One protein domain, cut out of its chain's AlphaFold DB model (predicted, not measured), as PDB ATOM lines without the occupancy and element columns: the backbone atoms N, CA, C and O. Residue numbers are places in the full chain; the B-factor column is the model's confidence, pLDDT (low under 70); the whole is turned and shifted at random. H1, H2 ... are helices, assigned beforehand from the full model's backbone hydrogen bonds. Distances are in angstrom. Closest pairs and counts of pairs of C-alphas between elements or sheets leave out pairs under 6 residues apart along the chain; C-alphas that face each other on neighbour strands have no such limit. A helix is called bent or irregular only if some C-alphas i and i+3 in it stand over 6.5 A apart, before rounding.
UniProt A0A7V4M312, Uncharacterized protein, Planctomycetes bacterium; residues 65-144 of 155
ATOM      1  N   TRP A  65      56.793  34.495  -4.098       98.44
ATOM      2  CA  TRP A  65      55.454  34.878  -3.652       98.44
ATOM      3  C   TRP A  65      54.398  33.794  -3.909       98.44
ATOM      4  O   TRP A  65      53.643  33.476  -2.995       98.44
ATOM      5  N   LEU A  66      54.384  33.177  -5.098       98.06
ATOM      6  CA  LEU A  66      53.389  32.152  -5.440       98.06
ATOM      7  C   LEU A  66      53.498  30.939  -4.515       98.06
ATOM      8  O   LEU A  66      52.492  30.483  -3.983       98.06
ATOM      9  N   ARG A  67      54.722  30.453  -4.270       98.31
ATOM     10  CA  ARG A  67      54.940  29.359  -3.313       98.31
ATOM     11  C   ARG A  67      54.401  29.726  -1.934       98.31
ATOM     12  O   ARG A  67      53.720  28.916  -1.322       98.31
ATOM     13  N   LYS A  68      54.635  30.962  -1.485       98.69
ATOM     14  CA  LYS A  68      54.142  31.417  -0.184       98.69
ATOM     15  C   LYS A  68      52.619  31.480  -0.100       98.69
ATOM     16  O   LYS A  68      52.076  31.233   0.970       98.69
ATOM     17  N   GLN A  69      51.929  31.799  -1.195       98.38
ATOM     18  CA  GLN A  69      50.466  31.744  -1.226       98.38
ATOM     19  C   GLN A  69      49.958  30.304  -1.135       98.38
ATOM     20  O   GLN A  69      49.052  30.037  -0.355       98.38
ATOM     21  N   LEU A  70      50.578  29.373  -1.864       98.31
ATOM     22  CA  LEU A  70      50.211  27.957  -1.803       98.31
ATOM     23  C   LEU A  70      50.447  27.374  -0.402       98.31
ATOM     24  O   LEU A  70      49.555  26.728   0.131       98.31
ATOM     25  N   GLU A  71      51.589  27.669   0.229       98.62
ATOM     26  CA  GLU A  71      51.858  27.285   1.626       98.62
ATOM     27  C   GLU A  71      50.762  27.816   2.565       98.62
ATOM     28  O   GLU A  71      50.197  27.065   3.348       98.62
ATOM     29  N   ARG A  72      50.356  29.086   2.423       98.56
ATOM     30  CA  ARG A  72      49.257  29.656   3.226       98.56
ATOM     31  C   ARG A  72      47.905  28.991   2.972       98.56
ATOM     32  O   ARG A  72      47.095  28.932   3.888       98.56
ATOM     33  N   MET A  73      47.632  28.538   1.748       98.00
ATOM     34  CA  MET A  73      46.418  27.772   1.452       98.00
ATOM     35  C   MET A  73      46.465  26.394   2.121       98.00
ATOM     36  O   MET A  73      45.456  25.969   2.678       98.00
ATOM     37  N   ALA A  74      47.626  25.734   2.089       98.31
ATOM     38  CA  ALA A  74      47.862  24.425   2.694       98.31
ATOM     39  C   ALA A  74      47.810  24.451   4.229       98.31
ATOM     40  O   ALA A  74      47.342  23.486   4.827       98.31
ATOM     41  N   ASP A  75      48.238  25.553   4.843       98.25
ATOM     42  CA  ASP A  75      48.171  25.786   6.294       98.25
ATOM     43  C   ASP A  75      46.838  26.431   6.730       98.25
ATOM     44  O   ASP A  75      46.619  26.708   7.908       98.25
ATOM     45  N   GLY A  76      45.973  26.770   5.770       96.81
ATOM     46  CA  GLY A  76      44.739  27.521   5.982       96.81
ATOM     47  C   GLY A  76      43.489  26.722   5.625       96.81
ATOM     48  O   GLY A  76      43.490  25.499   5.593       96.81
ATOM     49  N   PHE A  77      42.407  27.435   5.308       94.56
ATOM     50  CA  PHE A  77      41.082  26.842   5.088       94.56
ATOM     51  C   PHE A  77      41.068  25.682   4.078       94.56
ATOM     52  O   PHE A  77      40.457  24.655   4.338       94.56
ATOM     53  N   ILE A  78      41.776  25.811   2.950       95.94
ATOM     54  CA  ILE A  78      41.833  24.751   1.927       95.94
ATOM     55  C   ILE A  78      42.510  23.492   2.467       95.94
ATOM     56  O   ILE A  78      42.080  22.388   2.152       95.94
ATOM     57  N   GLY A  79      43.557  23.666   3.270       97.25
ATOM     58  CA  GLY A  79      44.327  22.591   3.874       97.25
ATOM     59  C   GLY A  79      43.609  21.800   4.962       97.25
ATOM     60  O   GLY A  79      44.088  20.722   5.294       97.25
ATOM     61  N   HIS A  80      42.521  22.348   5.504       96.38
ATOM     62  CA  HIS A  80      41.808  21.830   6.674       96.38
ATOM     63  C   HIS A  80      40.292  21.737   6.434       96.38
ATOM     64  O   HIS A  80      39.512  21.690   7.383       96.38
ATOM     65  N   LEU A  81      39.830  21.778   5.177       94.69
ATOM     66  CA  LEU A  81      38.391  21.791   4.894       94.69
ATOM     67  C   LEU A  81      37.702  20.497   5.344       94.69
ATOM     68  O   LEU A  81      36.547  20.536   5.754       94.69
ATOM     69  N   ASP A  82      38.414  19.375   5.306       91.19
ATOM     70  CA  ASP A  82      37.972  18.073   5.807       91.19
ATOM     71  C   ASP A  82      37.667  18.082   7.312       91.19
ATOM     72  O   ASP A  82      36.789  17.352   7.769       91.19
ATOM     73  N   GLU A  83      38.334  18.947   8.075       93.06
ATOM     74  CA  GLU A  83      38.085  19.140   9.508       93.06
ATOM     75  C   GLU A  83      36.890  20.072   9.773       93.06
ATOM     76  O   GLU A  83      36.269  20.011  10.836       93.06
ATOM     77  N   LEU A  84      36.581  20.961   8.824       92.19
ATOM     78  CA  LEU A  84      35.657  22.082   9.014       92.19
ATOM     79  C   LEU A  84      34.287  21.875   8.360       92.19
ATOM     80  O   LEU A  84      33.289  22.380   8.877       92.19
ATOM     81  N   SER A  85      34.221  21.186   7.219       91.50
ATOM     82  CA  SER A  85      32.991  21.043   6.440       91.50
ATOM     83  C   SER A  85      32.154  19.851   6.895       91.50
ATOM     84  O   SER A  85      32.632  18.726   7.039       91.50
ATOM     85  N   GLU A  86      30.848  20.076   7.037       89.12
ATOM     86  CA  GLU A  86      29.885  19.004   7.290       89.12
ATOM     87  C   GLU A  86      29.693  18.064   6.093       89.12
ATOM     88  O   GLU A  86      29.350  16.900   6.291       89.12
ATOM     89  N   PHE A  87      29.965  18.536   4.872       88.19
ATOM     90  CA  PHE A  87      29.849  17.753   3.636       88.19
ATOM     91  C   PHE A  87      31.075  16.866   3.372       88.19
ATOM     92  O   PHE A  87      31.030  15.973   2.525       88.19
ATOM     93  N   LEU A  88      32.175  17.092   4.100       91.06
ATOM     94  CA  LEU A  88      33.391  16.271   4.051       91.06
ATOM     95  C   LEU A  88      33.488  15.311   5.247       91.06
ATOM     96  O   LEU A  88      34.488  14.610   5.406       91.06
ATOM     97  N   ARG A  89      32.438  15.221   6.074       90.44
ATOM     98  CA  ARG A  89      32.383  14.214   7.138       90.44
ATOM     99  C   ARG A  89      32.417  12.817   6.521       90.44
ATOM    100  O   ARG A  89      31.668  12.586   5.572       90.44
ATOM    101  N   PRO A  90      33.255  11.894   7.022       89.44
ATOM    102  CA  PRO A  90      33.366  10.550   6.456       89.44
ATOM    103  C   PRO A  90      32.108   9.706   6.657       89.44
ATOM    104  O   PRO A  90      31.743   8.904   5.798       89.44
ATOM    105  N   GLU A  91      31.449   9.868   7.801       89.69
ATOM    106  CA  GLU A  91      30.283   9.080   8.173       89.69
ATOM    107  C   GLU A  91      29.088   9.448   7.285       89.69
ATOM    108  O   GLU A  91      28.614  10.583   7.303       89.69
ATOM    109  N   GLY A  92      28.589   8.476   6.515       87.62
ATOM    110  CA  GLY A  92      27.470   8.689   5.588       87.62
ATOM    111  C   GLY A  92      27.849   9.432   4.302       87.62
ATOM    112  O   GLY A  92      26.962   9.929   3.604       87.62
ATOM    113  N   ASN A  93      29.146   9.525   3.977       91.25
ATOM    114  CA  ASN A  93      29.607  10.136   2.733       91.25
ATOM    115  C   ASN A  93      29.582   9.137   1.574       91.25
ATOM    116  O   ASN A  93      30.391   8.211   1.520       91.25
ATOM    117  N   ALA A  94      28.723   9.389   0.595       91.12
ATOM    118  CA  ALA A  94      28.609   8.598  -0.620       91.12
ATOM    119  C   ALA A  94      29.902   8.557  -1.448       91.12
ATOM    120  O   ALA A  94      30.108   7.622  -2.211       91.12
ATOM    121  N   TRP A  95      30.802   9.536  -1.307       90.88
ATOM    122  CA  TRP A  95      32.097   9.517  -1.999       90.88
ATOM    123  C   TRP A  95      33.091   8.504  -1.412       90.88
ATOM    124  O   TRP A  95      34.087   8.190  -2.063       90.88
ATOM    125  N   LEU A  96      32.837   8.003  -0.198       92.62
ATOM    126  CA  LEU A  96      33.627   6.951   0.451       92.62
ATOM    127  C   LEU A  96      32.920   5.593   0.457       92.62
ATOM    128  O   LEU A  96      33.558   4.584   0.762       92.62
ATOM    129  N   ASP A  97      31.626   5.557   0.142       89.69
ATOM    130  CA  ASP A  97      30.848   4.326   0.095       89.69
ATOM    131  C   ASP A  97      31.082   3.580  -1.236       89.69
ATOM    132  O   ASP A  97      30.951   4.182  -2.306       89.69
ATOM    133  N   PRO A  98      31.398   2.270  -1.220       85.88
ATOM    134  CA  PRO A  98      31.640   1.499  -2.442       85.88
ATOM    135  C   PRO A  98      30.459   1.455  -3.419       85.88
ATOM    136  O   PRO A  98      30.674   1.275  -4.615       85.88
ATOM    137  N   ASN A  99      29.226   1.610  -2.931       85.69
ATOM    138  CA  ASN A  99      28.019   1.636  -3.758       85.69
ATOM    139  C   ASN A  99      27.607   3.066  -4.141       85.69
ATOM    140  O   ASN A  99      26.692   3.248  -4.948       85.69
ATOM    141  N   GLY A 100      28.286   4.080  -3.597       86.00
ATOM    142  CA  GLY A 100      27.928   5.479  -3.776       86.00
ATOM    143  C   GLY A 100      26.693   5.894  -2.973       86.00
ATOM    144  O   GLY A 100      26.024   6.851  -3.364       86.00
ATOM    145  N   ASP A 101      26.347   5.173  -1.902       87.00
ATOM    146  CA  ASP A 101      25.207   5.493  -1.040       87.00
ATOM    147  C   ASP A 101      25.624   6.418   0.122       87.00
ATOM    148  O   ASP A 101      26.643   6.212   0.776       87.00
ATOM    149  N   GLY A 102      24.816   7.438   0.418       85.25
ATOM    150  CA  GLY A 102      25.054   8.349   1.542       85.25
ATOM    151  C   GLY A 102      24.125   9.561   1.537       85.25
ATOM    152  O   GLY A 102      23.582   9.930   0.499       85.25
ATOM    153  N   ASP A 103      23.931  10.189   2.699       81.69
ATOM    154  CA  ASP A 103      23.065  11.367   2.880       81.69
ATOM    155  C   ASP A 103      23.859  12.680   3.030       81.69
ATOM    156  O   ASP A 103      23.270  13.760   3.103       81.69
ATOM    157  N   LYS A 104      25.197  12.601   3.063       78.00
ATOM    158  CA  LYS A 104      26.102  13.754   3.247       78.00
ATOM    159  C   LYS A 104      26.732  14.291   1.965       78.00
ATOM    160  O   LYS A 104      27.517  15.232   2.024       78.00
ATOM    161  N   SER A 105      26.376  13.734   0.810       76.44
ATOM    162  CA  SER A 105      27.053  14.005  -0.470       76.44
ATOM    163  C   SER A 105      26.165  14.672  -1.518       76.44
ATOM    164  O   SER A 105      26.523  14.715  -2.692       76.44
ATOM    165  N   SER A 106      25.016  15.210  -1.107       68.44
ATOM    166  CA  SER A 106      24.076  15.919  -1.985       68.44
ATOM    167  C   SER A 106      24.611  17.261  -2.505       68.44
ATOM    168  O   SER A 106      24.044  17.821  -3.443       68.44
ATOM    169  N   TRP A 107      25.711  17.771  -1.936       75.88
ATOM    170  CA  TRP A 107      26.387  18.989  -2.380       75.88
ATOM    171  C   TRP A 107      27.758  18.694  -3.004       75.88
ATOM    172  O   TRP A 107      28.531  17.877  -2.507       75.88
ATOM    173  N   GLU A 108      28.087  19.405  -4.082       85.31
ATOM    174  CA  GLU A 108      29.298  19.197  -4.891       85.31
ATOM    175  C   GLU A 108      30.589  19.767  -4.256       85.31
ATOM    176  O   GLU A 108      31.620  19.870  -4.919       85.31
ATOM    177  N   GLU A 109      30.582  20.145  -2.974       90.00
ATOM    178  CA  GLU A 109      31.754  20.752  -2.321       90.00
ATOM    179  C   GLU A 109      32.984  19.841  -2.353       90.00
ATOM    180  O   GLU A 109      34.073  20.300  -2.697       90.00
ATOM    181  N   LEU A 110      32.808  18.551  -2.057       92.06
ATOM    182  CA  LEU A 110      33.900  17.584  -2.039       92.06
ATOM    183  C   LEU A 110      34.652  17.516  -3.377       92.06
ATOM    184  O   LEU A 110      35.861  17.754  -3.363       92.06
ATOM    185  N   PRO A 111      34.017  17.242  -4.537       91.38
ATOM    186  CA  PRO A 111      34.750  17.172  -5.800       91.38
ATOM    187  C   PRO A 111      35.381  18.516  -6.200       91.38
ATOM    188  O   PRO A 111      36.487  18.525  -6.754       91.38
ATOM    189  N   TYR A 112      34.744  19.654  -5.890       92.44
ATOM    190  CA  TYR A 112      35.323  20.970  -6.180       92.44
ATOM    191  C   TYR A 112      36.560  21.273  -5.335       92.44
ATOM    192  O   TYR A 112      37.572  21.735  -5.874       92.44
ATOM    193  N   TRP A 113      36.508  20.984  -4.037       95.56
ATOM    194  CA  TRP A 113      37.651  21.127  -3.146       95.56
ATOM    195  C   TRP A 113      38.774  20.162  -3.527       95.56
ATOM    196  O   TRP A 113      39.907  20.599  -3.752       95.56
ATOM    197  N   LEU A 114      38.454  18.875  -3.690       96.19
ATOM    198  CA  LEU A 114      39.418  17.803  -3.942       96.19
ATOM    199  C   LEU A 114      40.262  18.067  -5.194       96.19
ATOM    200  O   LEU A 114      41.472  17.827  -5.189       96.19
ATOM    201  N   LYS A 115      39.651  18.634  -6.245       93.94
ATOM    202  CA  LYS A 115      40.349  19.013  -7.481       93.94
ATOM    203  C   LYS A 115      41.508  19.985  -7.232       93.94
ATOM    204  O   LYS A 115      42.558  19.845  -7.853       93.94
ATOM    205  N   GLY A 116      41.314  20.997  -6.387       95.44
ATOM    206  CA  GLY A 116      42.357  21.976  -6.058       95.44
ATOM    207  C   GLY A 116      43.303  21.482  -4.963       95.44
ATOM    208  O   GLY A 116      44.511  21.694  -5.043       95.44
ATOM    209  N   PHE A 117      42.751  20.796  -3.966       97.81
ATOM    210  CA  PHE A 117      43.472  20.264  -2.816       97.81
ATOM    211  C   PHE A 117      44.518  19.217  -3.222       97.81
ATOM    212  O   PHE A 117      45.671  19.309  -2.808       97.81
ATOM    213  N   GLY A 118      44.171  18.282  -4.113       97.50
ATOM    214  CA  GLY A 118      45.129  17.306  -4.635       97.50
ATOM    215  C   GLY A 118      46.302  17.964  -5.372       97.50
ATOM    216  O   GLY A 118      47.461  17.678  -5.064       97.50
ATOM    217  N   ASP A 119      46.016  18.892  -6.296       96.56
ATOM    218  CA  ASP A 119      47.045  19.644  -7.038       96.56
ATOM    219  C   ASP A 119      47.970  20.421  -6.077       96.56
ATOM    220  O   ASP A 119      49.188  20.440  -6.271       96.56
ATOM    221  N   LEU A 120      47.419  21.014  -5.010       97.94
ATOM    222  CA  LEU A 120      48.180  21.718  -3.976       97.94
ATOM    223  C   LEU A 120      49.197  20.801  -3.281       97.94
ATOM    224  O   LEU A 120      50.363  21.181  -3.148       97.94
ATOM    225  N   GLY A 121      48.781  19.587  -2.907       97.75
ATOM    226  CA  GLY A 121      49.653  18.591  -2.282       97.75
ATOM    227  C   GLY A 121      50.846  18.223  -3.161       97.75
ATOM    228  O   GLY A 121      51.985  18.262  -2.704       97.75
ATOM    229  N   TYR A 122      50.615  17.950  -4.448       97.31
ATOM    230  CA  TYR A 122      51.692  17.611  -5.391       97.31
ATOM    231  C   TYR A 122      52.580  18.805  -5.779       97.31
ATOM    232  O   TYR A 122      53.751  18.624  -6.122       97.31
ATOM    233  N   LEU A 123      52.064  20.038  -5.750       97.38
ATOM    234  CA  LEU A 123      52.869  21.236  -6.022       97.38
ATOM    235  C   LEU A 123      53.812  21.588  -4.867       97.38
ATOM    236  O   LEU A 123      54.915  22.080  -5.124       97.38
ATOM    237  N   LEU A 124      53.374  21.360  -3.626       97.81
ATOM    238  CA  LEU A 124      54.151  21.611  -2.410       97.81
ATOM    239  C   LEU A 124      54.943  20.393  -1.921       97.81
ATOM    240  O   LEU A 124      55.749  20.540  -1.005       97.81
ATOM    241  N   ASP A 125      54.731  19.230  -2.541       97.06
ATOM    242  CA  ASP A 125      55.257  17.942  -2.092       97.06
ATOM    243  C   ASP A 125      54.836  17.642  -0.623       97.06
ATOM    244  O   ASP A 125      55.615  17.112   0.168       97.06
ATOM    245  N   ASP A 126      53.591  17.998  -0.249       98.00
ATOM    246  CA  ASP A 126      53.025  17.829   1.103       98.00
ATOM    247  C   ASP A 126      52.363  16.438   1.261       98.00
ATOM    248  O   ASP A 126      51.281  16.193   0.708       98.00
ATOM    249  N   PRO A 127      52.963  15.512   2.039       98.19
ATOM    250  CA  PRO A 127      52.456  14.151   2.182       98.19
ATOM    251  C   PRO A 127      51.123  14.068   2.936       98.19
ATOM    252  O   PRO A 127      50.383  13.105   2.729       98.19
ATOM    253  N   ARG A 128      50.795  15.043   3.793       97.81
ATOM    254  CA  ARG A 128      49.515  15.083   4.516       97.81
ATOM    255  C   ARG A 128      48.377  15.315   3.531       97.81
ATOM    256  O   ARG A 128      47.440  14.524   3.493       97.81
ATOM    257  N   ILE A 129      48.510  16.342   2.692       98.38
ATOM    258  CA  ILE A 129      47.514  16.684   1.668       98.38
ATOM    259  C   ILE A 129      47.392  15.564   0.637       98.38
ATOM    260  O   ILE A 129      46.284  15.170   0.289       98.38
ATOM    261  N   ILE A 130      48.513  14.998   0.174       98.38
ATOM    262  CA  ILE A 130      48.483  13.883  -0.785       98.38
ATOM    263  C   ILE A 130      47.747  12.678  -0.191       98.38
ATOM    264  O   ILE A 130      46.915  12.073  -0.869       98.38
ATOM    265  N   LYS A 131      48.034  12.322   1.067       98.19
ATOM    266  CA  LYS A 131      47.366  11.207   1.744       98.19
ATOM    267  C   LYS A 131      45.862  11.450   1.854       98.19
ATOM    268  O   LYS A 131      45.092  10.554   1.514       98.19
ATOM    269  N   GLU A 132      45.459  12.640   2.289       97.50
ATOM    270  CA  GLU A 132      44.042  12.969   2.436       97.50
ATOM    271  C   GLU A 132      43.340  13.017   1.075       97.50
ATOM    272  O   GLU A 132      42.294  12.408   0.906       97.50
ATOM    273  N   ALA A 133      43.952  13.597   0.040       97.75
ATOM    274  CA  ALA A 133      43.378  13.583  -1.304       97.75
ATOM    275  C   ALA A 133      43.152  12.146  -1.814       97.75
ATOM    276  O   ALA A 133      42.097  11.832  -2.366       97.75
ATOM    277  N   ARG A 134      44.112  11.240  -1.588       97.44
ATOM    278  CA  ARG A 134      43.972   9.826  -1.980       97.44
ATOM    279  C   ARG A 134      42.876   9.100  -1.210       97.44
ATOM    280  O   ARG A 134      42.224   8.240  -1.789       97.44
ATOM    281  N   ARG A 135      42.631   9.462   0.050       96.00
ATOM    282  CA  ARG A 135      41.528   8.899   0.840       96.00
ATOM    283  C   ARG A 135      40.175   9.070   0.147       96.00
ATOM    284  O   ARG A 135      39.336   8.192   0.282       96.00
ATOM    285  N   TRP A 136      39.995  10.151  -0.610       94.75
ATOM    286  CA  TRP A 136      38.778  10.417  -1.378       94.75
ATOM    287  C   TRP A 136      38.841   9.873  -2.811       94.75
ATOM    288  O   TRP A 136      37.863   9.317  -3.300       94.75
ATOM    289  N   ILE A 137      39.989   9.999  -3.490       95.31
ATOM    290  CA  ILE A 137      40.145   9.569  -4.893       95.31
ATOM    291  C   ILE A 137      40.019   8.049  -5.044       95.31
ATOM    292  O   ILE A 137      39.359   7.581  -5.969       95.31
ATOM    293  N   GLU A 138      40.656   7.271  -4.163       95.62
ATOM    294  CA  GLU A 138      40.724   5.813  -4.329       95.62
ATOM    295  C   GLU A 138      39.336   5.154  -4.193       95.62
ATOM    296  O   GLU A 138      38.967   4.399  -5.093       95.62
ATOM    297  N   PRO A 139      38.509   5.456  -3.166       93.38
ATOM    298  CA  PRO A 139      37.147   4.920  -3.088       93.38
ATOM    299  C   PRO A 139      36.237   5.439  -4.205       93.38
ATOM    300  O   PRO A 139      35.443   4.676  -4.758       93.38
ATOM    301  N   ALA A 140      36.390   6.708  -4.600       92.19
ATOM    302  CA  ALA A 140      35.630   7.264  -5.714       92.19
ATOM    303  C   ALA A 140      35.896   6.494  -7.014       92.19
ATOM    304  O   ALA A 140      34.952   6.207  -7.732       92.19
ATOM    305  N   PHE A 141      37.136   6.093  -7.312       92.69
ATOM    306  CA  PHE A 141      37.410   5.242  -8.476       92.69
ATOM    307  C   PHE A 141      37.016   3.778  -8.270       92.69
ATOM    308  O   PHE A 141      36.566   3.135  -9.216       92.69
ATOM    309  N   ALA A 142      37.148   3.251  -7.052       93.25
ATOM    310  CA  ALA A 142      36.752   1.879  -6.740       93.25
ATOM    311  C   ALA A 142      35.233   1.647  -6.840       93.25
ATOM    312  O   ALA A 142      34.812   0.517  -7.061       93.25
ATOM    313  N   SER A 143      34.419   2.701  -6.721       91.44
ATOM    314  CA  SER A 143      32.952   2.654  -6.869       91.44
ATOM    315  C   SER A 143      32.468   2.695  -8.327       91.44
ATOM    316  O   SER A 143      31.293   2.958  -8.589       91.44
ATOM    317  N   GLN A 144      33.352   2.451  -9.302       92.50
ATOM    318  CA  GLN A 144      32.962   2.376 -10.706       92.50
ATOM    319  C   GLN A 144      31.976   1.222 -10.963       92.50
ATOM    320  O   GLN A 144      32.250   0.061 -10.670       92.50
TER     321      GLN A 144
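Overview. This is residues 65 to 144 of the 155 residues of an uncharacterized protein of Planctomycetes bacterium (UniProt A0A7V4M312). H3 and H4 make a V, closest near the end of H3 and the start of H4; H1 and H2 follow each other nearly in one line and run slantwise past H3, H1 meeting its last part and H2 its middle. A long loop, residues 85 to 108, lies at the open end of the V, so that H1 is at one end of the longest axis and this loop at the other. The printed part has 80 residues with four named helices, in the order H1, H2, H3, H4, and no named strand; its class is all helix. It is compact, with a radius of gyration of the C-alphas of 13.0 A, yet elongated in outline, spanning 42 by 22 by 16 A.

Arrangement. H1, residues 65 to 74, and H2, residues 77 to 84, are close but not clearly touching, with Met 73 and Gly 79 the closest C-alphas at 6.1 A. They run the same way at a shallow tilt of 1 degrees, though the line of H2 is a rough one. H3, residues 109 to 124, is the hub, touching three helices, and the packing is mostly crossed, with no touching pair at a shallow tilt. H1 touches residues 120 to 124 of H3 alone, at a steep tilt of 50 degrees, opposite ways; the closest C-alphas are those of Leu 70 and Leu 120, 6.9 A apart. H2 only just touches H3, with 3 pairs of C-alphas within 8 A, through residues 113 to 117 of H3 alone; the closest C-alphas are those of Ile 78 and Phe 117, 6.7 A apart. H4, residues 127 to 142, touches H3 with 13 such pairs, at a steep tilt of 45 degrees, opposite ways; the C-alphas of Gly 121 and Ile 129 are the closest, at 4.9 A. H4 is close to H2 but not clearly touching, with the C-alphas of Gly 79 and Ile 129 closest at 7.1 A. Every O i to N i+4 pair is within hydrogen-bond range in H1, against 2 of 4 in H2, 10 of 12 in H3 and 10 of 12 in H4.

Along the chain. H1 begins at C-alpha 65 (55.454, 34.878, -3.652) and is 14.4 A long. H2 is irregular, with C-alphas 79 and 82 at 8.0 A. H3 runs 22.4 A from C-alpha 109 (31.754, 20.752, -2.321). H4 runs 21.8 A to C-alpha 142 (36.752, 1.879, -6.740).

Size, cuts and confidence. The two C-alphas farthest apart, those of Trp 65 and Asn 99, are 43.1 A apart. The printed part has no cut. The links H1 to H2 and H3 to H4 are tight; H2 to H3 is long, with 24 residues. The mean pLDDT of the printed part is 93.1, and residue 106 alone is under 70.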